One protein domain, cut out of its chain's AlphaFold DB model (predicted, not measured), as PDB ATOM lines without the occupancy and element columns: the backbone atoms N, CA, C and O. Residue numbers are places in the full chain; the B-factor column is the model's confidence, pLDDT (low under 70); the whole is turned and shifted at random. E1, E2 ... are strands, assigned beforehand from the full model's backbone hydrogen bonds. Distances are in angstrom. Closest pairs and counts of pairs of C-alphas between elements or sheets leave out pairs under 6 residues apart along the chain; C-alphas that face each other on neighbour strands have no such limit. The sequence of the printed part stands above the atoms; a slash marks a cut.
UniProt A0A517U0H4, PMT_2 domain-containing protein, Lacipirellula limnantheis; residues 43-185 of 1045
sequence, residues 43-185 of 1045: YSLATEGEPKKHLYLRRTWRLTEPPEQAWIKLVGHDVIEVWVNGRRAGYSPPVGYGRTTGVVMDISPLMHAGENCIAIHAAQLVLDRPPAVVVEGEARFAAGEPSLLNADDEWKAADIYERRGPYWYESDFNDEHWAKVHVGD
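This is residues 43 to 185 of the 1045 residues of the protein "PMT_2 domain-containing protein" of Lacipirellula limnantheis (UniProt A0A517U0H4). Two antiparallel sheets lie face to face as a sandwich: a twisted sheet of five strands, E4 E3 E6 E1 E8, is covered on one face by a smaller sheet, E5 E2 E7. The strands of the two layers run at only 19 degrees to each other, and the last stretch, residues 159 to 185, has no named element and folds back beside E8 to the first printed residues. The printed part has 143 residues with eight named strands, E1 to E8 in order along the chain, and no named helix. The class is all strand, though only 59 of the 143 residues are in named elements. The whole is compact, with a radius of gyration of the C-alphas of 14.8 A, and elongated, spanning 48 by 31 by 26 A.

In the larger sheet, E6 is residues 114 to 123, 29.9 A long, and E1 is residues 54 to 63, 28.8 A, beginning at C-alpha 54 (-5.104, 33.208, -27.312). E3 is residues 79 to 84, 17.4 A; E4 is residues 87 to 92, 15.6 A; E8 is residues 156 to 158, 7.1 A, ending at C-alpha 158 (-11.447, 37.125, -30.926). In the smaller sheet, E2 is residues 69 to 77, 27.0 A, E7 residues 133 to 140, 23.2 A, and E5 residues 100 to 106, 20.7 A.

In the larger sheet E4 and E8 are edge strands. E6 and E1 are antiparallel at 163 degrees, with N 61 and O 116 at 2.7 A, within hydrogen-bond range. E3 and E6 have N 83 and O 119 at 2.8 A; the hairpin E3 and E4 has N 89 and O 82 at 2.8 A; E1 and E8 have N 56 and O 158 at 2.8 A. In the smaller sheet E2 is the inner strand, with N 73 and O 136 of E7 at 2.8 A and N 74 and O 103 of E5 at 2.8 A. The facing parts of the sheets are 9.7 A centre to centre, their best planes 14 degrees apart. Between the sheets, the closest C-alphas of E4 and E5 are those of Ser 92 and Val 103, 6.3 A apart. E1 and E5 are apart.

The C-alphas farthest apart are those of Leu 127 and Ala 143, at 48.2 A. The printed part has no cut. The link E7 to E8, 15 residues, is long. Outside the named strands, residues 43 to 44 pair antiparallel with residues 182 to 183. The mean pLDDT of the printed part is 86.6; residues 93 to 98, 143 and 163 to 165 are under 70.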
ATOM      1  N   TYR A  43      -6.336  45.352 -22.639       94.81
ATOM      2  CA  TYR A  43      -7.377  44.710 -23.431       94.81
ATOM      3  C   TYR A  43      -7.333  43.200 -23.229       94.81
ATOM      4  O   TYR A  43      -6.264  42.582 -23.259       94.81
ATOM      5  N   SER A  44      -8.508  42.612 -23.050       93.12
ATOM      6  CA  SER A  44      -8.741  41.171 -23.036       93.12
ATOM      7  C   SER A  44     -10.066  40.843 -23.729       93.12
ATOM      8  O   SER A  44     -10.793  41.734 -24.172       93.12
ATOM      9  N   LEU A  45     -10.387  39.556 -23.836       91.06
ATOM     10  CA  LEU A  45     -11.700  39.094 -24.272       91.06
ATOM     11  C   LEU A  45     -12.530  38.716 -23.040       91.06
ATOM     12  O   LEU A  45     -12.055  37.972 -22.181       91.06
ATOM     13  N   ALA A  46     -13.755  39.235 -22.936       83.50
ATOM     14  CA  ALA A  46     -14.707  38.764 -21.935       83.50
ATOM     15  C   ALA A  46     -15.387  37.495 -22.455       83.50
ATOM     16  O   ALA A  46     -16.097  37.544 -23.457       83.50
ATOM     17  N   THR A  47     -15.181  36.379 -21.764       76.06
ATOM     18  CA  THR A  47     -15.805  35.092 -22.079       76.06
ATOM     19  C   THR A  47     -16.745  34.678 -20.949       76.06
ATOM     20  O   THR A  47     -16.477  34.946 -19.778       76.06
ATOM     21  N   GLU A  48     -17.861  34.030 -21.290       70.75
ATOM     22  CA  GLU A  48     -18.759  33.425 -20.292       70.75
ATOM     23  C   GLU A  48     -18.197  32.096 -19.742       70.75
ATOM     24  O   GLU A  48     -18.569  31.683 -18.644       70.75
ATOM     25  N   GLY A  49     -17.287  31.452 -20.488       70.62
ATOM     26  CA  GLY A  49     -16.587  30.213 -20.128       70.62
ATOM     27  C   GLY A  49     -15.117  30.413 -19.741       70.62
ATOM     28  O   GLY A  49     -14.666  31.543 -19.517       70.62
ATOM     29  N   GLU A  50     -14.365  29.309 -19.664       71.44
ATOM     30  CA  GLU A  50     -12.940  29.355 -19.325       71.44
ATOM     31  C   GLU A  50     -12.150  30.247 -20.297       71.44
ATOM     32  O   GLU A  50     -12.359  30.196 -21.513       71.44
ATOM     33  N   PRO A  51     -11.247  31.096 -19.778       75.75
ATOM     34  CA  PRO A  51     -10.495  32.011 -20.612       75.75
ATOM     35  C   PRO A  51      -9.496  31.261 -21.494       75.75
ATOM     36  O   PRO A  51      -8.523  30.676 -21.000       75.75
ATOM     37  N   LYS A  52      -9.702  31.402 -22.803       85.19
ATOM     38  CA  LYS A  52      -8.825  30.939 -23.885       85.19
ATOM     39  C   LYS A  52      -7.403  31.440 -23.695       85.19
ATOM     40  O   LYS A  52      -7.188  32.518 -23.138       85.19
ATOM     41  N   LYS A  53      -6.408  30.699 -24.188       86.69
ATOM     42  CA  LYS A  53      -4.993  31.116 -24.095       86.69
ATOM     43  C   LYS A  53      -4.508  32.006 -25.234       86.69
ATOM     44  O   LYS A  53      -3.348  32.422 -25.215       86.69
ATOM     45  N   HIS A  54      -5.386  32.348 -26.170       88.06
ATOM     46  CA  HIS A  54      -5.104  33.208 -27.312       88.06
ATOM     47  C   HIS A  54      -6.021  34.436 -27.305       88.06
ATOM     48  O   HIS A  54      -7.193  34.354 -26.952       88.06
ATOM     49  N   LEU A  55      -5.461  35.586 -27.675       93.44
ATOM     50  CA  LEU A  55      -6.176  36.838 -27.878       93.44
ATOM     51  C   LEU A  55      -5.734  37.434 -29.210       93.44
ATOM     52  O   LEU A  55      -4.561  37.767 -29.388       93.44
ATOM     53  N   TYR A  56      -6.684  37.598 -30.118       93.94
ATOM     54  CA  TYR A  56      -6.513  38.273 -31.395       93.94
ATOM     55  C   TYR A  56      -7.242  39.607 -31.329       93.94
ATOM     56  O   TYR A  56      -8.427  39.650 -31.013       93.94
ATOM     57  N   LEU A  57      -6.531  40.696 -31.597       95.94
ATOM     58  CA  LEU A  57      -7.076  42.046 -31.592       95.94
ATOM     59  C   LEU A  57      -6.933  42.666 -32.969       95.94
ATOM     60  O   LEU A  57      -5.857  42.594 -33.563       95.94
ATOM     61  N   ARG A  58      -7.979  43.344 -33.435       95.44
ATOM     62  CA  ARG A  58      -7.935  44.097 -34.685       95.44
ATOM     63  C   ARG A  58      -8.548  45.481 -34.523       95.44
ATOM     64  O   ARG A  58      -9.511  45.664 -33.777       95.44
ATOM     65  N   ARG A  59      -7.970  46.454 -35.221       94.81
ATOM     66  CA  ARG A  59      -8.521  47.802 -35.366       94.81
ATOM     67  C   ARG A  59      -8.213  48.356 -36.749       94.81
ATOM     68  O   ARG A  59      -7.060  48.360 -37.181       94.81
ATOM     69  N   THR A  60      -9.229  48.926 -37.390       93.81
ATOM     70  CA  THR A  60      -9.053  49.777 -38.569       93.81
ATOM     71  C   THR A  60      -8.786  51.212 -38.128       93.81
ATOM     72  O   THR A  60      -9.649  51.881 -37.564       93.81
ATOM     73  N   TRP A  61      -7.579  51.704 -38.389       92.75
ATOM     74  CA  TRP A  61      -7.125  53.042 -38.044       92.75
ATOM     75  C   TRP A  61      -7.093  53.946 -39.277       92.75
ATOM     76  O   TRP A  61      -6.225  53.838 -40.149       92.75
ATOM     77  N   ARG A  62      -8.069  54.852 -39.363       91.62
ATOM     78  CA  ARG A  62      -8.202  55.771 -40.493       91.62
ATOM     79  C   ARG A  62      -7.372  57.037 -40.291       91.62
ATOM     80  O   ARG A  62      -7.621  57.799 -39.361       91.62
ATOM     81  N   LEU A  63      -6.437  57.289 -41.203       90.75
ATOM     82  CA  LEU A  63      -5.571  58.468 -41.211       90.75
ATOM     83  C   LEU A  63      -5.945  59.409 -42.361       90.75
ATOM     84  O   LEU A  63      -6.278  58.971 -43.465       90.75
ATOM     85  N   THR A  64      -5.886  60.718 -42.120       88.00
ATOM     86  CA  THR A  64      -6.204  61.744 -43.128       88.00
ATOM     87  C   THR A  64      -5.135  61.853 -44.209       88.00
ATOM     88  O   THR A  64      -5.445  62.086 -45.375       88.00
ATOM     89  N   GLU A  65      -3.882  61.659 -43.823       88.00
ATOM     90  CA  GLU A  65      -2.709  61.682 -44.688       88.00
ATOM     91  C   GLU A  65      -1.687  60.651 -44.183       88.00
ATOM     92  O   GLU A  65      -1.864  60.109 -43.089       88.00
ATOM     93  N   PRO A  66      -0.640  60.304 -44.951       86.12
ATOM     94  CA  PRO A  66       0.399  59.411 -44.454       86.12
ATOM     95  C   PRO A  66       1.143  60.088 -43.288       86.12
ATOM     96  O   PRO A  66       1.528  61.251 -43.429       86.12
ATOM     97  N   PRO A  67       1.364  59.398 -42.157       88.00
ATOM     98  CA  PRO A  67       2.003  60.010 -41.000       88.00
ATOM     99  C   PRO A  67       3.490  60.278 -41.260       88.00
ATOM    100  O   PRO A  67       4.175  59.487 -41.913       88.00
ATOM    101  N   GLU A  68       4.007  61.377 -40.707       83.06
ATOM    102  CA  GLU A  68       5.454  61.634 -40.672       83.06
ATOM    103  C   GLU A  68       6.154  60.694 -39.685       83.06
ATOM    104  O   GLU A  68       7.301  60.295 -39.890       83.06
ATOM    105  N   GLN A  69       5.436  60.341 -38.617       86.69
ATOM    106  CA  GLN A  69       5.866  59.415 -37.584       86.69
ATOM    107  C   GLN A  69       4.651  58.668 -37.042       86.69
ATOM    108  O   GLN A  69       3.654  59.284 -36.678       86.69
ATOM    109  N   ALA A  70       4.755  57.351 -36.942       90.88
ATOM    110  CA  ALA A  70       3.801  56.502 -36.259       90.88
ATOM    111  C   ALA A  70       4.540  55.412 -35.481       90.88
ATOM    112  O   ALA A  70       5.482  54.797 -35.988       90.88
ATOM    113  N   TRP A  71       4.110  55.155 -34.252       92.56
ATOM    114  CA  TRP A  71       4.703  54.139 -33.385       92.56
ATOM    115  C   TRP A  71       3.630  53.366 -32.627       92.56
ATOM    116  O   TRP A  71       2.517  53.852 -32.416       92.56
ATOM    117  N   ILE A  72       3.999  52.162 -32.195       93.38
ATOM    118  CA  ILE A  72       3.195  51.331 -31.300       93.38
ATOM    119  C   ILE A  72       4.081  50.770 -30.184       93.38
ATOM    120  O   ILE A  72       5.234  50.385 -30.409       93.38
ATOM    121  N   LYS A  73       3.540  50.762 -28.967       93.88
ATOM    122  CA  LYS A  73       4.120  50.205 -27.746       93.88
ATOM    123  C   LYS A  73       3.113  49.234 -27.145       93.88
ATOM    124  O   LYS A  73       2.016  49.634 -26.762       93.88
ATOM    125  N   LEU A  74       3.519  47.978 -27.028       94.00
ATOM    126  CA  LEU A  74       2.713  46.901 -26.472       94.00
ATOM    127  C   LEU A  74       3.391  46.301 -25.250       94.00
ATOM    128  O   LEU A  74       4.598  46.054 -25.275       94.00
ATOM    129  N   VAL A  75       2.610  46.022 -24.208       94.00
ATOM    130  CA  VAL A  75       3.056  45.232 -23.053       94.00
ATOM    131  C   VAL A  75       1.966  44.240 -22.683       94.00
ATOM    132  O   VAL A  75       0.811  44.606 -22.507       94.00
ATOM    133  N   GLY A  76       2.338  42.981 -22.547       92.19
ATOM    134  CA  GLY A  76       1.443  41.870 -22.246       92.19
ATOM    135  C   GLY A  76       2.220  40.781 -21.527       92.19
ATOM    136  O   GLY A  76       3.226  41.071 -20.879       92.19
ATOM    137  N   HIS A  77       1.785  39.533 -21.651       88.25
ATOM    138  CA  HIS A  77       2.463  38.388 -21.047       88.25
ATOM    139  C   HIS A  77       2.923  37.395 -22.107       88.25
ATOM    140  O   HIS A  77       2.269  37.263 -23.132       88.25
ATOM    141  N   ASP A  78       4.023  36.699 -21.818       83.88
ATOM    142  CA  ASP A  78       4.581  35.570 -22.571       83.88
ATOM    143  C   ASP A  78       4.912  35.832 -24.054       83.88
ATOM    144  O   ASP A  78       6.098  35.868 -24.387       83.88
ATOM    145  N   VAL A  79       3.924  36.020 -24.938       86.12
ATOM    146  CA  VAL A  79       4.110  36.219 -26.390       86.12
ATOM    147  C   VAL A  79       3.244  37.367 -26.909       86.12
ATOM    148  O   VAL A  79       2.054  37.438 -26.600       86.12
ATOM    149  N   ILE A  80       3.839  38.235 -27.738       91.12
ATOM    150  CA  ILE A  80       3.143  39.312 -28.460       91.12
ATOM    151  C   ILE A  80       3.634  39.360 -29.900       91.12
ATOM    152  O   ILE A  80       4.842  39.365 -30.149       91.12
ATOM    153  N   GLU A  81       2.705  39.480 -30.836       90.94
ATOM    154  CA  GLU A  81       2.980  39.644 -32.259       90.94
ATOM    155  C   GLU A  81       2.114  40.768 -32.833       90.94
ATOM    156  O   GLU A  81       0.983  40.972 -32.388       90.94
ATOM    157  N   VAL A  82       2.652  41.516 -33.797       93.06
ATOM    158  CA  VAL A  82       1.992  42.698 -34.369       93.06
ATOM    159  C   VAL A  82       2.097  42.684 -35.880       93.06
ATOM    160  O   VAL A  82       3.183  42.475 -36.427       93.06
ATOM    161  N   TRP A  83       0.992  43.012 -36.539       93.31
ATOM    162  CA  TRP A  83       0.889  43.218 -37.976       93.31
ATOM    163  C   TRP A  83       0.284  44.585 -38.278       93.31
ATOM    164  O   TRP A  83      -0.576  45.085 -37.551       93.31
ATOM    165  N   VAL A  84       0.745  45.172 -39.377       93.06
ATOM    166  CA  VAL A  84       0.219  46.415 -39.935       93.06
ATOM    167  C   VAL A  84       0.002  46.199 -41.424       93.06
ATOM    168  O   VAL A  84       0.956  45.899 -42.144       93.06
ATOM    169  N   ASN A  85      -1.243  46.350 -41.881       92.06
ATOM    170  CA  ASN A  85      -1.634  46.181 -43.285       92.06
ATOM    171  C   ASN A  85      -1.121  44.858 -43.888       92.06
ATOM    172  O   ASN A  85      -0.422  44.865 -44.899       92.06
ATOM    173  N   GLY A  86      -1.379  43.727 -43.221       85.00
ATOM    174  CA  GLY A  86      -0.907  42.408 -43.664       85.00
ATOM    175  C   GLY A  86       0.529  42.055 -43.249       85.00
ATOM    176  O   GLY A  86       0.862  40.890 -43.048       85.00
ATOM    177  N   ARG A  87       1.400  43.050 -43.035       85.12
ATOM    178  CA  ARG A  87       2.842  42.829 -42.833       85.12
ATOM    179  C   ARG A  87       3.201  42.723 -41.355       85.12
ATOM    180  O   ARG A  87       2.853  43.601 -40.566       85.12
ATOM    181  N   ARG A  88       3.959  41.688 -40.972       82.38
ATOM    182  CA  ARG A  88       4.443  41.525 -39.589       82.38
ATOM    183  C   ARG A  88       5.397  42.666 -39.228       82.38
ATOM    184  O   ARG A  88       6.475  42.785 -39.807       82.38
ATOM    185  N   ALA A  89       5.001  43.477 -38.257       85.62
ATOM    186  CA  ALA A  89       5.725  44.661 -37.811       85.62
ATOM    187  C   ALA A  89       6.638  44.367 -36.606       85.62
ATOM    188  O   ALA A  89       7.716  44.948 -36.493       85.62
ATOM    189  N   GLY A  90       6.265  43.418 -35.736       84.06
ATOM    190  CA  GLY A  90       7.142  42.978 -34.652       84.06
ATOM    191  C   GLY A  90       6.670  41.735 -33.911       84.06
ATOM    192  O   GLY A  90       5.556  41.253 -34.099       84.06
ATOM    193  N   TYR A  91       7.571  41.204 -33.087       85.94
ATOM    194  CA  TYR A  91       7.417  39.948 -32.362       85.94
ATOM    195  C   TYR A  91       8.229  39.999 -31.068       85.94
ATOM    196  O   TYR A  91       9.387  40.424 -31.094       85.94
ATOM    197  N   SER A  92       7.647  39.530 -29.965       82.81
ATOM    198  CA  SER A  92       8.381  39.247 -28.737       82.81
ATOM    199  C   SER A  92       8.403  37.742 -28.456       82.81
ATOM    200  O   SER A  92       7.331  37.136 -28.336       82.81
ATOM    201  N   PRO A  93       9.590  37.120 -28.333       68.00
ATOM    202  CA  PRO A  93       9.690  35.709 -27.993       68.00
ATOM    203  C   PRO A  93       9.237  35.429 -26.549       68.00
ATOM    204  O   PRO A  93       9.235  36.336 -25.712       68.00
ATOM    205  N   PRO A  94       8.937  34.158 -26.213       68.44
ATOM    206  CA  PRO A  94       8.682  33.738 -24.839       68.44
ATOM    207  C   PRO A  94       9.864  34.062 -23.913       68.44
ATOM    208  O   PRO A  94      10.879  33.364 -23.896       68.44
ATOM    209  N   VAL A  95       9.711  35.107 -23.103       61.06
ATOM    210  CA  VAL A  95      10.708  35.596 -22.130       61.06
ATOM    211  C   VAL A  95      10.728  34.789 -20.819       61.06
ATOM    212  O   VAL A  95      11.615  34.930 -19.982       61.06
ATOM    213  N   GLY A  96       9.778  33.869 -20.645       62.94
ATOM    214  CA  GLY A  96       9.622  33.030 -19.456       62.94
ATOM    215  C   GLY A  96       8.174  33.037 -18.977       62.94
ATOM    216  O   GLY A  96       7.499  34.049 -19.079       62.94
ATOM    217  N   TYR A  97       7.698  31.906 -18.458       68.31
ATOM    218  CA  TYR A  97       6.269  31.669 -18.240       68.31
ATOM    219  C   TYR A  97       5.663  32.570 -17.152       68.31
ATOM    220  O   TYR A  97       6.112  32.577 -15.992       68.31
ATOM    221  N   GLY A  98       4.612  33.298 -17.529       69.56
ATOM    222  CA  GLY A  98       3.857  34.223 -16.694       69.56
ATOM    223  C   GLY A  98       4.566  35.553 -16.446       69.56
ATOM    224  O   GLY A  98       4.238  36.217 -15.451       69.56
ATOM    225  N   ARG A  99       5.549  35.913 -17.285       79.38
ATOM    226  CA  ARG A  99       6.285  37.187 -17.226       79.38
ATOM    227  C   ARG A  99       5.728  38.187 -18.225       79.38
ATOM    228  O   ARG A  99       5.135  37.819 -19.235       79.38
ATOM    229  N   THR A 100       5.943  39.459 -17.923       87.88
ATOM    230  CA  THR A 100       5.631  40.546 -18.834       87.88
ATOM    231  C   THR A 100       6.607  40.557 -20.004       87.88
ATOM    232  O   THR A 100       7.812  40.371 -19.839       87.88
ATOM    233  N   THR A 101       6.068  40.778 -21.192       88.56
ATOM    234  CA  THR A 101       6.805  40.879 -22.448       88.56
ATOM    235  C   THR A 101       6.350  42.139 -23.173       88.56
ATOM    236  O   THR A 101       5.243  42.625 -22.919       88.56
ATOM    237  N   GLY A 102       7.186  42.704 -24.039       90.25
ATOM    238  CA  GLY A 102       6.864  43.983 -24.653       90.25
ATOM    239  C   GLY A 102       7.538  44.222 -25.988       90.25
ATOM    240  O   GLY A 102       8.576  43.644 -26.300       90.25
ATOM    241  N   VAL A 103       6.915  45.091 -26.778       90.81
ATOM    242  CA  VAL A 103       7.387  45.473 -28.106       90.81
ATOM    243  C   VAL A 103       7.208  46.976 -28.282       90.81
ATOM    244  O   VAL A 103       6.133  47.506 -28.010       90.81
ATOM    245  N   VAL A 104       8.245  47.666 -28.758       91.12
ATOM    246  CA  VAL A 104       8.148  49.046 -29.257       91.12
ATOM    247  C   VAL A 104       8.712  49.079 -30.655       91.12
ATOM    248  O   VAL A 104       9.826  48.611 -30.885       91.12
ATOM    249  N   MET A 105       7.950  49.644 -31.580       89.31
ATOM    250  CA  MET A 105       8.357  49.734 -32.973       89.31
ATOM    251  C   MET A 105       7.814  51.005 -33.615       89.31
ATOM    252  O   MET A 105       6.757  51.522 -33.246       89.31
ATOM    253  N   ASP A 106       8.554  51.483 -34.604       86.88
ATOM    254  CA  ASP A 106       8.091  52.510 -35.519       86.88
ATOM    255  C   ASP A 106       7.369  51.827 -36.687       86.88
ATOM    256  O   ASP A 106       7.962  51.016 -37.400       86.88
ATOM    257  N   ILE A 107       6.095  52.161 -36.866       90.62
ATOM    258  CA  ILE A 107       5.230  51.594 -37.907       90.62
ATOM    259  C   ILE A 107       5.042  52.544 -39.092       90.62
ATOM    260  O   ILE A 107       4.386  52.166 -40.055       90.62
ATOM    261  N   SER A 108       5.642  53.741 -39.082       88.00
ATOM    262  CA  SER A 108       5.501  54.748 -40.155       88.00
ATOM    263  C   SER A 108       5.697  54.183 -41.572       88.00
ATOM    264  O   SER A 108       4.896  54.523 -42.441       88.00
ATOM    265  N   PRO A 109       6.696  53.309 -41.841       85.69
ATOM    266  CA  PRO A 109       6.901  52.711 -43.167       85.69
ATOM    267  C   PRO A 109       5.749  51.832 -43.665       85.69
ATOM    268  O   PRO A 109       5.655  51.566 -44.862       85.69
ATOM    269  N   LEU A 110       4.906  51.351 -42.750       88.12
ATOM    270  CA  LEU A 110       3.794  50.446 -43.032       88.12
ATOM    271  C   LEU A 110       2.455  51.188 -43.138       88.12
ATOM    272  O   LEU A 110       1.473  50.586 -43.565       88.12
ATOM    273  N   MET A 111       2.414  52.478 -42.782       90.19
ATOM    274  CA  MET A 111       1.193  53.286 -42.749       90.19
ATOM    275  C   MET A 111       0.998  54.095 -44.038       90.19
ATOM    276  O   MET A 111       1.944  54.625 -44.625       90.19
ATOM    277  N   HIS A 112      -0.257  54.279 -44.434       90.50
ATOM    278  CA  HIS A 112      -0.660  55.126 -45.555       90.50
ATOM    279  C   HIS A 112      -1.881  55.996 -45.213       90.50
ATOM    280  O   HIS A 112      -2.492  55.862 -44.156       90.50
ATOM    281  N   ALA A 113      -2.232  56.921 -46.109       90.62
ATOM    282  CA  ALA A 113      -3.483  57.671 -45.994       90.62
ATOM    283  C   ALA A 113      -4.689  56.738 -46.172       90.62
ATOM    284  O   ALA A 113      -4.622  55.782 -46.947       90.62
ATOM    285  N   GLY A 114      -5.803  57.049 -45.518       92.00
ATOM    286  CA  GLY A 114      -6.990  56.200 -45.525       92.00
ATOM    287  C   GLY A 114      -6.947  55.151 -44.418       92.00
ATOM    288  O   GLY A 114      -6.476  55.420 -43.317       92.00
ATOM    289  N   GLU A 115      -7.511  53.981 -44.685       92.88
ATOM    290  CA  GLU A 115      -7.698  52.921 -43.692       92.88
ATOM    291  C   GLU A 115      -6.440  52.070 -43.550       92.88
ATOM    292  O   GLU A 115      -5.936  51.557 -44.541       92.88
ATOM    293  N   ASN A 116      -5.948  51.912 -42.323       94.19
ATOM    294  CA  ASN A 116      -4.839  51.021 -42.002       94.19
ATOM    295  C   ASN A 116      -5.319  49.948 -41.025       94.19
ATOM    296  O   ASN A 116      -5.954  50.277 -40.029       94.19
ATOM    297  N   CYS A 117      -5.001  48.684 -41.266       94.38
ATOM    298  CA  CYS A 117      -5.318  47.589 -40.356       94.38
ATOM    299  C   CYS A 117      -4.174  47.387 -39.357       94.38
ATOM    300  O   CYS A 117      -3.030  47.178 -39.765       94.38
ATOM    301  N   ILE A 118      -4.481  47.442 -38.059       96.06
ATOM    302  CA  ILE A 118      -3.576  47.053 -36.975       96.06
ATOM    303  C   ILE A 118      -4.099  45.754 -36.368       96.06
ATOM    304  O   ILE A 118      -5.238  45.698 -35.902       96.06
ATOM    305  N   ALA A 119      -3.251  44.732 -36.348       95.12
ATOM    306  CA  ALA A 119      -3.570  43.401 -35.854       95.12
ATOM    307  C   ALA A 119      -2.551  42.972 -34.789       95.12
ATOM    308  O   ALA A 119      -1.348  43.152 -34.972       95.12
ATOM    309  N   ILE A 120      -3.018  42.424 -33.666       95.50
ATOM    310  CA  ILE A 120      -2.174  42.008 -32.537       95.50
ATOM    311  C   ILE A 120      -2.584  40.610 -32.083       95.50
ATOM    312  O   ILE A 120      -3.764  40.345 -31.873       95.50
ATOM    313  N   HIS A 121      -1.604  39.731 -31.891       92.69
ATOM    314  CA  HIS A 121      -1.789  38.440 -31.230       92.69
ATOM    315  C   HIS A 121      -1.075  38.463 -29.882       92.69
ATOM    316  O   HIS A 121       0.103  38.813 -29.805       92.69
ATOM    317  N   ALA A 122      -1.787  38.087 -28.825       91.31
ATOM    318  CA  ALA A 122      -1.234  37.861 -27.497       91.31
ATOM    319  C   ALA A 122      -1.554  36.424 -27.065       91.31
ATOM    320  O   ALA A 122      -2.698  35.983 -27.187       91.31
ATOM    321  N   ALA A 123      -0.569  35.697 -26.535       86.69
ATOM    322  CA  ALA A 123      -0.778  34.336 -26.036       86.69
ATOM    323  C   ALA A 123      -0.283  34.177 -24.598       86.69
ATOM    324  O   ALA A 123       0.761  34.713 -24.234       86.69
ATOM    325  N   GLN A 124      -1.027  33.411 -23.797       86.75
ATOM    326  CA  GLN A 124      -0.729  33.140 -22.393       86.75
ATOM    327  C   GLN A 124      -0.309  31.682 -22.197       86.75
ATOM    328  O   GLN A 124      -1.015  30.759 -22.593       86.75
ATOM    329  N   LEU A 125       0.819  31.456 -21.530       83.69
ATOM    330  CA  LEU A 125       1.408  30.129 -21.331       83.69
ATOM    331  C   LEU A 125       1.328  29.672 -19.859       83.69
ATOM    332  O   LEU A 125       2.112  28.822 -19.422       83.69
ATOM    333  N   VAL A 126       0.395  30.237 -19.083       82.31
ATOM    334  CA  VAL A 126       0.140  29.910 -17.668       82.31
ATOM    335  C   VAL A 126      -1.350  29.694 -17.378       82.31
ATOM    336  O   VAL A 126      -2.222  30.251 -18.045       82.31
ATOM    337  N   LEU A 127      -1.638  28.895 -16.345       73.38
ATOM    338  CA  LEU A 127      -3.004  28.522 -15.947       73.38
ATOM    339  C   LEU A 127      -3.809  29.696 -15.374       73.38
ATOM    340  O   LEU A 127      -4.990  29.840 -15.667       73.38
ATOM    341  N   ASP A 128      -3.170  30.540 -14.564       78.00
ATOM    342  CA  ASP A 128      -3.848  31.371 -13.561       78.00
ATOM    343  C   ASP A 128      -4.449  32.690 -14.062       78.00
ATOM    344  O   ASP A 128      -4.926  33.484 -13.248       78.00
ATOM    345  N   ARG A 129      -4.397  32.962 -15.370       84.19
ATOM    346  CA  ARG A 129      -4.917  34.210 -15.941       84.19
ATOM    347  C   ARG A 129      -5.197  34.099 -17.454       84.19
ATOM    348  O   ARG A 129      -4.580  33.259 -18.110       84.19
ATOM    349  N   PRO A 130      -6.079  34.947 -18.015       87.19
ATOM    350  CA  PRO A 130      -6.269  35.093 -19.462       87.19
ATOM    351  C   PRO A 130      -5.089  35.810 -20.155       87.19
ATOM    352  O   PRO A 130      -4.273  36.464 -19.490       87.19
ATOM    353  N   PRO A 131      -4.990  35.734 -21.495       91.00
ATOM    354  CA  PRO A 131      -4.179  36.641 -22.296       91.00
ATOM    355  C   PRO A 131      -4.736  38.066 -22.204       91.00
ATOM    356  O   PRO A 131      -5.943  38.297 -22.251       91.00
ATOM    357  N   ALA A 132      -3.832  39.027 -22.049       93.12
ATOM    358  CA  ALA A 132      -4.165  40.441 -21.981       93.12
ATOM    359  C   ALA A 132      -2.973  41.283 -22.450       93.12
ATOM    360  O   ALA A 132      -1.816  40.921 -22.194       93.12
ATOM    361  N   VAL A 133      -3.254  42.408 -23.108       94.38
ATOM    362  CA  VAL A 133      -2.232  43.302 -23.668       94.38
ATOM    363  C   VAL A 133      -2.642  44.763 -23.518       94.38
ATOM    364  O   VAL A 133      -3.781  45.139 -23.771       94.38
ATOM    365  N   VAL A 134      -1.705  45.599 -23.094       94.75
ATOM    366  CA  VAL A 134      -1.816  47.056 -23.138       94.75
ATOM    367  C   VAL A 134      -1.344  47.531 -24.504       94.75
ATOM    368  O   VAL A 134      -0.246  47.163 -24.932       94.75
ATOM    369  N   VAL A 135      -2.149  48.375 -25.149       93.94
ATOM    370  CA  VAL A 135      -1.845  48.971 -26.451       93.94
ATOM    371  C   VAL A 135      -1.730  50.484 -26.314       93.94
ATOM    372  O   VAL A 135      -2.690  51.161 -25.955       93.94
ATOM    373  N   GLU A 136      -0.558  51.024 -26.636       93.25
ATOM    374  CA  GLU A 136      -0.362  52.457 -26.831       93.25
ATOM    375  C   GLU A 136       0.195  52.718 -28.231       93.25
ATOM    376  O   GLU A 136       1.095  52.017 -28.689       93.25
ATOM    377  N   GLY A 137      -0.293  53.748 -28.911       92.81
ATOM    378  CA  GLY A 137       0.253  54.163 -30.196       92.81
ATOM    379  C   GLY A 137      -0.198  55.557 -30.595       92.81
ATOM    380  O   GLY A 137      -1.199  56.085 -30.106       92.81
ATOM    381  N   GLU A 138       0.557  56.160 -31.498       93.62
ATOM    382  CA  GLU A 138       0.327  57.528 -31.949       93.62
ATOM    383  C   GLU A 138       0.830  57.696 -33.382       93.62
ATOM    384  O   GLU A 138       1.867  57.140 -33.745       93.62
ATOM    385  N   ALA A 139       0.094  58.465 -34.186       91.81
ATOM    386  CA  ALA A 139       0.472  58.892 -35.526       91.81
ATOM    387  C   ALA A 139       0.463  60.426 -35.595       91.81
ATOM    388  O   ALA A 139      -0.545  61.065 -35.291       91.81
ATOM    389  N   ARG A 140       1.589  61.018 -35.993       88.94
ATOM    390  CA  ARG A 140       1.787  62.462 -36.158       88.94
ATOM    391  C   ARG A 140       1.866  62.832 -37.632       88.94
ATOM    392  O   ARG A 140       2.426  62.090 -38.441       88.94
ATOM    393  N   PHE A 141       1.357  64.016 -37.952       86.19
ATOM    394  CA  PHE A 141       1.289  64.553 -39.308       86.19
ATOM    395  C   PHE A 141       1.943  65.937 -39.386       86.19
ATOM    396  O   PHE A 141       2.110  66.602 -38.365       86.19
ATOM    397  N   ALA A 142       2.269  66.393 -40.596       74.75
ATOM    398  CA  ALA A 142       3.071  67.597 -40.824       74.75
ATOM    399  C   ALA A 142       2.436  68.905 -40.300       74.75
ATOM    400  O   ALA A 142       3.150  69.861 -40.000       74.75
ATOM    401  N   ALA A 143       1.102  68.977 -40.207       65.56
ATOM    402  CA  ALA A 143       0.374  70.197 -39.838       65.56
ATOM    403  C   ALA A 143      -0.807  69.966 -38.867       65.56
ATOM    404  O   ALA A 143      -1.630  70.868 -38.694       65.56
ATOM    405  N   GLY A 144      -0.924  68.776 -38.264       71.38
ATOM    406  CA  GLY A 144      -2.119  68.345 -37.526       71.38
ATOM    407  C   GLY A 144      -1.861  67.846 -36.102       71.38
ATOM    408  O   GLY A 144      -0.729  67.567 -35.714       71.38
ATOM    409  N   GLU A 145      -2.945  67.713 -35.334       79.31
ATOM    410  CA  GLU A 145      -2.943  67.049 -34.023       79.31
ATOM    411  C   GLU A 145      -2.596  65.552 -34.167       79.31
ATOM    412  O   GLU A 145      -2.965  64.932 -35.172       79.31
ATOM    413  N   PRO A 146      -1.900  64.943 -33.186       86.50
ATOM    414  CA  PRO A 146      -1.610  63.516 -33.211       86.50
ATOM    415  C   PRO A 146      -2.907  62.697 -33.174       86.50
ATOM    416  O   PRO A 146      -3.794  62.943 -32.356       86.50
ATOM    417  N   SER A 147      -2.997  61.671 -34.018       89.62
ATOM    418  CA  SER A 147      -4.021  60.636 -33.883       89.62
ATOM    419  C   SER A 147      -3.538  59.586 -32.888       89.62
ATOM    420  O   SER A 147      -2.422  59.089 -33.013       89.62
ATOM    421  N   LEU A 148      -4.387  59.195 -31.935       90.62
ATOM    422  CA  LEU A 148      -4.066  58.164 -30.941       90.62
ATOM    423  C   LEU A 148      -4.623  56.791 -31.343       90.62
ATOM    424  O   LEU A 148      -5.753  56.673 -31.830       90.62
ATOM    425  N   LEU A 149      -3.850  55.739 -31.079       89.00
ATOM    426  CA  LEU A 149      -4.249  54.344 -31.289       89.00
ATOM    427  C   LEU A 149      -5.095  53.781 -30.115       89.00
ATOM    428  O   LEU A 149      -5.670  52.694 -30.200       89.00
ATOM    429  N   ASN A 150      -5.250  54.541 -29.036       80.12
ATOM    430  CA  ASN A 150      -5.768  54.045 -27.760       80.12
ATOM    431  C   ASN A 150      -7.289  54.279 -27.624       80.12
ATOM    432  O   ASN A 150      -7.756  54.744 -26.589       80.12
ATOM    433  N   ALA A 151      -8.055  54.064 -28.697       77.75
ATOM    434  CA  ALA A 151      -9.507  54.248 -28.695       77.75
ATOM    435  C   ALA A 151     -10.205  52.909 -28.419       77.75
ATOM    436  O   ALA A 151     -10.460  52.140 -29.345       77.75
ATOM    437  N   ASP A 152     -10.481  52.639 -27.142       77.69
ATOM    438  CA  ASP A 152     -10.967  51.343 -26.643       77.69
ATOM    439  C   ASP A 152     -12.200  50.819 -27.403       77.69
ATOM    440  O   ASP A 152     -12.262  49.644 -27.757       77.69
ATOM    441  N   ASP A 153     -13.153  51.698 -27.729       79.69
ATOM    442  CA  ASP A 153     -14.423  51.334 -28.378       79.69
ATOM    443  C   ASP A 153     -14.292  50.854 -29.837       79.69
ATOM    444  O   ASP A 153     -15.256  50.311 -30.393       79.69
ATOM    445  N   GLU A 154     -13.131  51.060 -30.464       88.19
ATOM    446  CA  GLU A 154     -12.858  50.701 -31.862       88.19
ATOM    447  C   GLU A 154     -12.101  49.378 -32.013       88.19
ATOM    448  O   GLU A 154     -11.957  48.879 -33.130       88.19
ATOM    449  N   TRP A 155     -11.618  48.802 -30.911       94.38
ATOM    450  CA  TRP A 155     -10.920  47.525 -30.940       94.38
ATOM    451  C   TRP A 155     -11.893  46.348 -30.940       94.38
ATOM    452  O   TRP A 155     -12.851  46.270 -30.160       94.38
ATOM    453  N   LYS A 156     -11.594  45.393 -31.814       95.25
ATOM    454  CA  LYS A 156     -12.275  44.111 -31.939       95.25
ATOM    455  C   LYS A 156     -11.396  42.997 -31.402       95.25
ATOM    456  O   LYS A 156     -10.177  43.061 -31.547       95.25
ATOM    457  N   ALA A 157     -12.018  41.992 -30.798       94.44
ATOM    458  CA  ALA A 157     -11.337  40.861 -30.196       94.44
ATOM    459  C   ALA A 157     -11.968  39.523 -30.595       94.44
ATOM    460  O   ALA A 157     -13.193  39.396 -30.665       94.44
ATOM    461  N   ALA A 158     -11.106  38.531 -30.780       92.75
ATOM    462  CA  ALA A 158     -11.447  37.125 -30.926       92.75
ATOM    463  C   ALA A 158     -10.442  36.262 -30.150       92.75
ATOM    464  O   ALA A 158      -9.337  36.697 -29.820       92.75
ATOM    465  N   ASP A 159     -10.832  35.032 -29.856       88.94
ATOM    466  CA  ASP A 159     -10.022  34.006 -29.192       88.94
ATOM    467  C   ASP A 159      -9.508  32.924 -30.151       88.94
ATOM    468  O   ASP A 159      -8.629  32.151 -29.781       88.94
ATOM    469  N   ILE A 160      -9.996  32.905 -31.393       84.31
ATOM    470  CA  ILE A 160      -9.611  31.935 -32.422       84.31
ATOM    471  C   ILE A 160      -8.849  32.586 -33.579       84.31
ATOM    472  O   ILE A 160      -9.141  33.707 -33.999       84.31
ATOM    473  N   TYR A 161      -7.897  31.846 -34.155       82.88
ATOM    474  CA  TYR A 161      -7.242  32.246 -35.400       82.88
ATOM    475  C   TYR A 161      -8.230  32.142 -36.573       82.88
ATOM    476  O   TYR A 161      -8.398  31.080 -37.169       82.88
ATOM    477  N   GLU A 162      -8.886  33.233 -36.958       78.81
ATOM    478  CA  GLU A 162      -9.885  33.167 -38.027       78.81
ATOM    479  C   GLU A 162      -9.285  33.228 -39.444       78.81
ATOM    480  O   GLU A 162      -8.307  33.930 -39.716       78.81
ATOM    481  N   ARG A 163      -9.892  32.462 -40.365       68.31
ATOM    482  CA  ARG A 163      -9.495  32.365 -41.787       68.31
ATOM    483  C   ARG A 163     -10.655  32.428 -42.779       68.31
ATOM    484  O   ARG A 163     -10.492  32.085 -43.954       68.31
ATOM    485  N   ARG A 164     -11.843  32.843 -42.333       63.62
ATOM    486  CA  ARG A 164     -13.019  32.969 -43.203       63.62
ATOM    487  C   ARG A 164     -12.834  34.145 -44.169       63.62
ATOM    488  O   ARG A 164     -13.313  35.243 -43.922       63.62
ATOM    489  N   GLY A 165     -12.145  33.901 -45.285       66.88
ATOM    490  CA  GLY A 165     -11.803  34.923 -46.278       66.88
ATOM    491  C   GLY A 165     -10.301  35.254 -46.291       66.88
ATOM    492  O   GLY A 165      -9.506  34.308 -46.352       66.88
ATOM    493  N   PRO A 166      -9.922  36.546 -46.322       72.31
ATOM    494  CA  PRO A 166      -8.546  37.018 -46.113       72.31
ATOM    495  C   PRO A 166      -7.997  36.613 -44.733       72.31
ATOM    496  O   PRO A 166      -8.763  36.186 -43.860       72.31
ATOM    497  N   TYR A 167      -6.684  36.707 -44.515       78.75
ATOM    498  CA  TYR A 167      -6.105  36.477 -43.186       78.75
ATOM    499  C   TYR A 167      -6.581  37.558 -42.207       78.75
ATOM    500  O   TYR A 167      -6.691  38.721 -42.573       78.75
ATOM    501  N   TRP A 168      -6.824  37.206 -40.939       85.56
ATOM    502  CA  TRP A 168      -7.366  38.151 -39.948       85.56
ATOM    503  C   TRP A 168      -6.523  39.429 -39.757       85.56
ATOM    504  O   TRP A 168      -7.047  40.455 -39.329       85.56
ATOM    505  N   TYR A 169      -5.227  39.378 -40.075       86.25
ATOM    506  CA  TYR A 169      -4.301  40.512 -40.014       86.25
ATOM    507  C   TYR A 169      -4.214  41.335 -41.316       86.25
ATOM    508  O   TYR A 169      -3.508  42.347 -41.359       86.25
ATOM    509  N   GLU A 170      -4.903  40.918 -42.381       84.88
ATOM    510  CA  GLU A 170      -5.013  41.653 -43.644       84.88
ATOM    511  C   GLU A 170      -6.092  42.742 -43.561       84.88
ATOM    512  O   GLU A 170      -6.975  42.741 -42.695       84.88
ATOM    513  N   SER A 171      -5.994  43.728 -44.451       86.25
ATOM    514  CA  SER A 171      -6.858  44.911 -44.418       86.25
ATOM    515  C   SER A 171      -8.283  44.639 -44.902       86.25
ATOM    516  O   SER A 171      -9.216  45.286 -44.440       86.25
ATOM    517  N   ASP A 172      -8.466  43.674 -45.797       85.56
ATOM    518  CA  ASP A 172      -9.746  43.283 -46.396       85.56
ATOM    519  C   ASP A 172     -10.516  42.228 -45.582       85.56
ATOM    520  O   ASP A 172     -11.652  41.887 -45.929       85.56
ATOM    521  N   PHE A 173      -9.944  41.736 -44.478       86.62
ATOM    522  CA  PHE A 173     -10.661  40.889 -43.529       86.62
ATOM    523  C   PHE A 173     -11.847  41.641 -42.901       86.62
ATOM    524  O   PHE A 173     -11.719  42.795 -42.482       86.62
ATOM    525  N   ASN A 174     -13.000  40.973 -42.815       88.56
ATOM    526  CA  ASN A 174     -14.190  41.501 -42.152       88.56
ATOM    527  C   ASN A 174     -14.254  40.983 -40.710       88.56
ATOM    528  O   ASN A 174     -14.479  39.796 -40.505       88.56
ATOM    529  N   ASP A 175     -14.095  41.875 -39.734       91.69
ATOM    530  CA  ASP A 175     -14.147  41.604 -38.292       91.69
ATOM    531  C   ASP A 175     -15.428  42.140 -37.625       91.69
ATOM    532  O   ASP A 175     -15.490  42.278 -36.402       91.69
ATOM    533  N   GLU A 176     -16.480  42.459 -38.387       91.25
ATOM    534  CA  GLU A 176     -17.734  42.981 -37.820       91.25
ATOM    535  C   GLU A 176     -18.362  42.027 -36.793       91.25
ATOM    536  O   GLU A 176     -18.952  42.483 -35.808       91.25
ATOM    537  N   HIS A 177     -18.202  40.716 -36.999       90.81
ATOM    538  CA  HIS A 177     -18.687  39.669 -36.099       90.81
ATOM    539  C   HIS A 177     -17.799  39.446 -34.871       90.81
ATOM    540  O   HIS A 177     -18.213  38.720 -33.969       90.81
ATOM    541  N   TRP A 178     -16.611  40.055 -34.806       93.25
ATOM    542  CA  TRP A 178     -15.762  39.986 -33.618       93.25
ATOM    543  C   TRP A 178     -16.374  40.785 -32.466       93.25
ATOM    544  O   TRP A 178     -17.003  41.842 -32.646       93.25
ATOM    545  N   ALA A 179     -16.153  40.277 -31.255       93.25
ATOM    546  CA  ALA A 179     -16.593  40.927 -30.036       93.25
ATOM    547  C   ALA A 179     -15.845  42.252 -29.833       93.25
ATOM    548  O   ALA A 179     -14.770  42.489 -30.384       93.25
ATOM    549  N   LYS A 180     -16.417  43.144 -29.022       92.94
ATOM    550  CA  LYS A 180     -15.662  44.294 -28.513       92.94
ATOM    551  C   LYS A 180     -14.659  43.821 -27.464       92.94
ATOM    552  O   LYS A 180     -14.940  42.867 -26.737       92.94
ATOM    553  N   VAL A 181     -13.529  44.515 -27.357       93.62
ATOM    554  CA  VAL A 181     -12.573  44.275 -26.269       93.62
ATOM    555  C   VAL A 181     -13.216  44.502 -24.901       93.62
ATOM    556  O   VAL A 181     -14.033  45.404 -24.708       93.62
ATOM    557  N   HIS A 182     -12.803  43.696 -23.931       92.56
ATOM    558  CA  HIS A 182     -12.989  43.994 -22.523       92.56
ATOM    559  C   HIS A 182     -11.804  44.824 -22.027       92.56
ATOM    560  O   HIS A 182     -10.647  44.445 -22.216       92.56
ATOM    561  N   VAL A 183     -12.095  45.957 -21.392       92.62
ATOM    562  CA  VAL A 183     -11.086  46.843 -20.804       92.62
ATOM    563  C   VAL A 183     -10.972  46.519 -19.320       92.62
ATOM    564  O   VAL A 183     -11.914  46.741 -18.557       92.62
ATOM    565  N   GLY A 184      -9.826  45.967 -18.923       89.56
ATOM    566  CA  GLY A 184      -9.572  45.556 -17.545       89.56
ATOM    567  C   GLY A 184      -9.265  46.716 -16.592       89.56
ATOM    568  O   GLY A 184      -9.222  47.895 -16.963       89.56
ATOM    569  N   ASP A 185      -8.989  46.365 -15.337       92.38
ATOM    570  CA  ASP A 185      -8.493  47.316 -14.342       92.38
ATOM    571  C   ASP A 185      -7.121  47.872 -14.743       92.38
ATOM    572  O   ASP A 185      -6.315  47.198 -15.385       92.38
TER     573      ASP A 185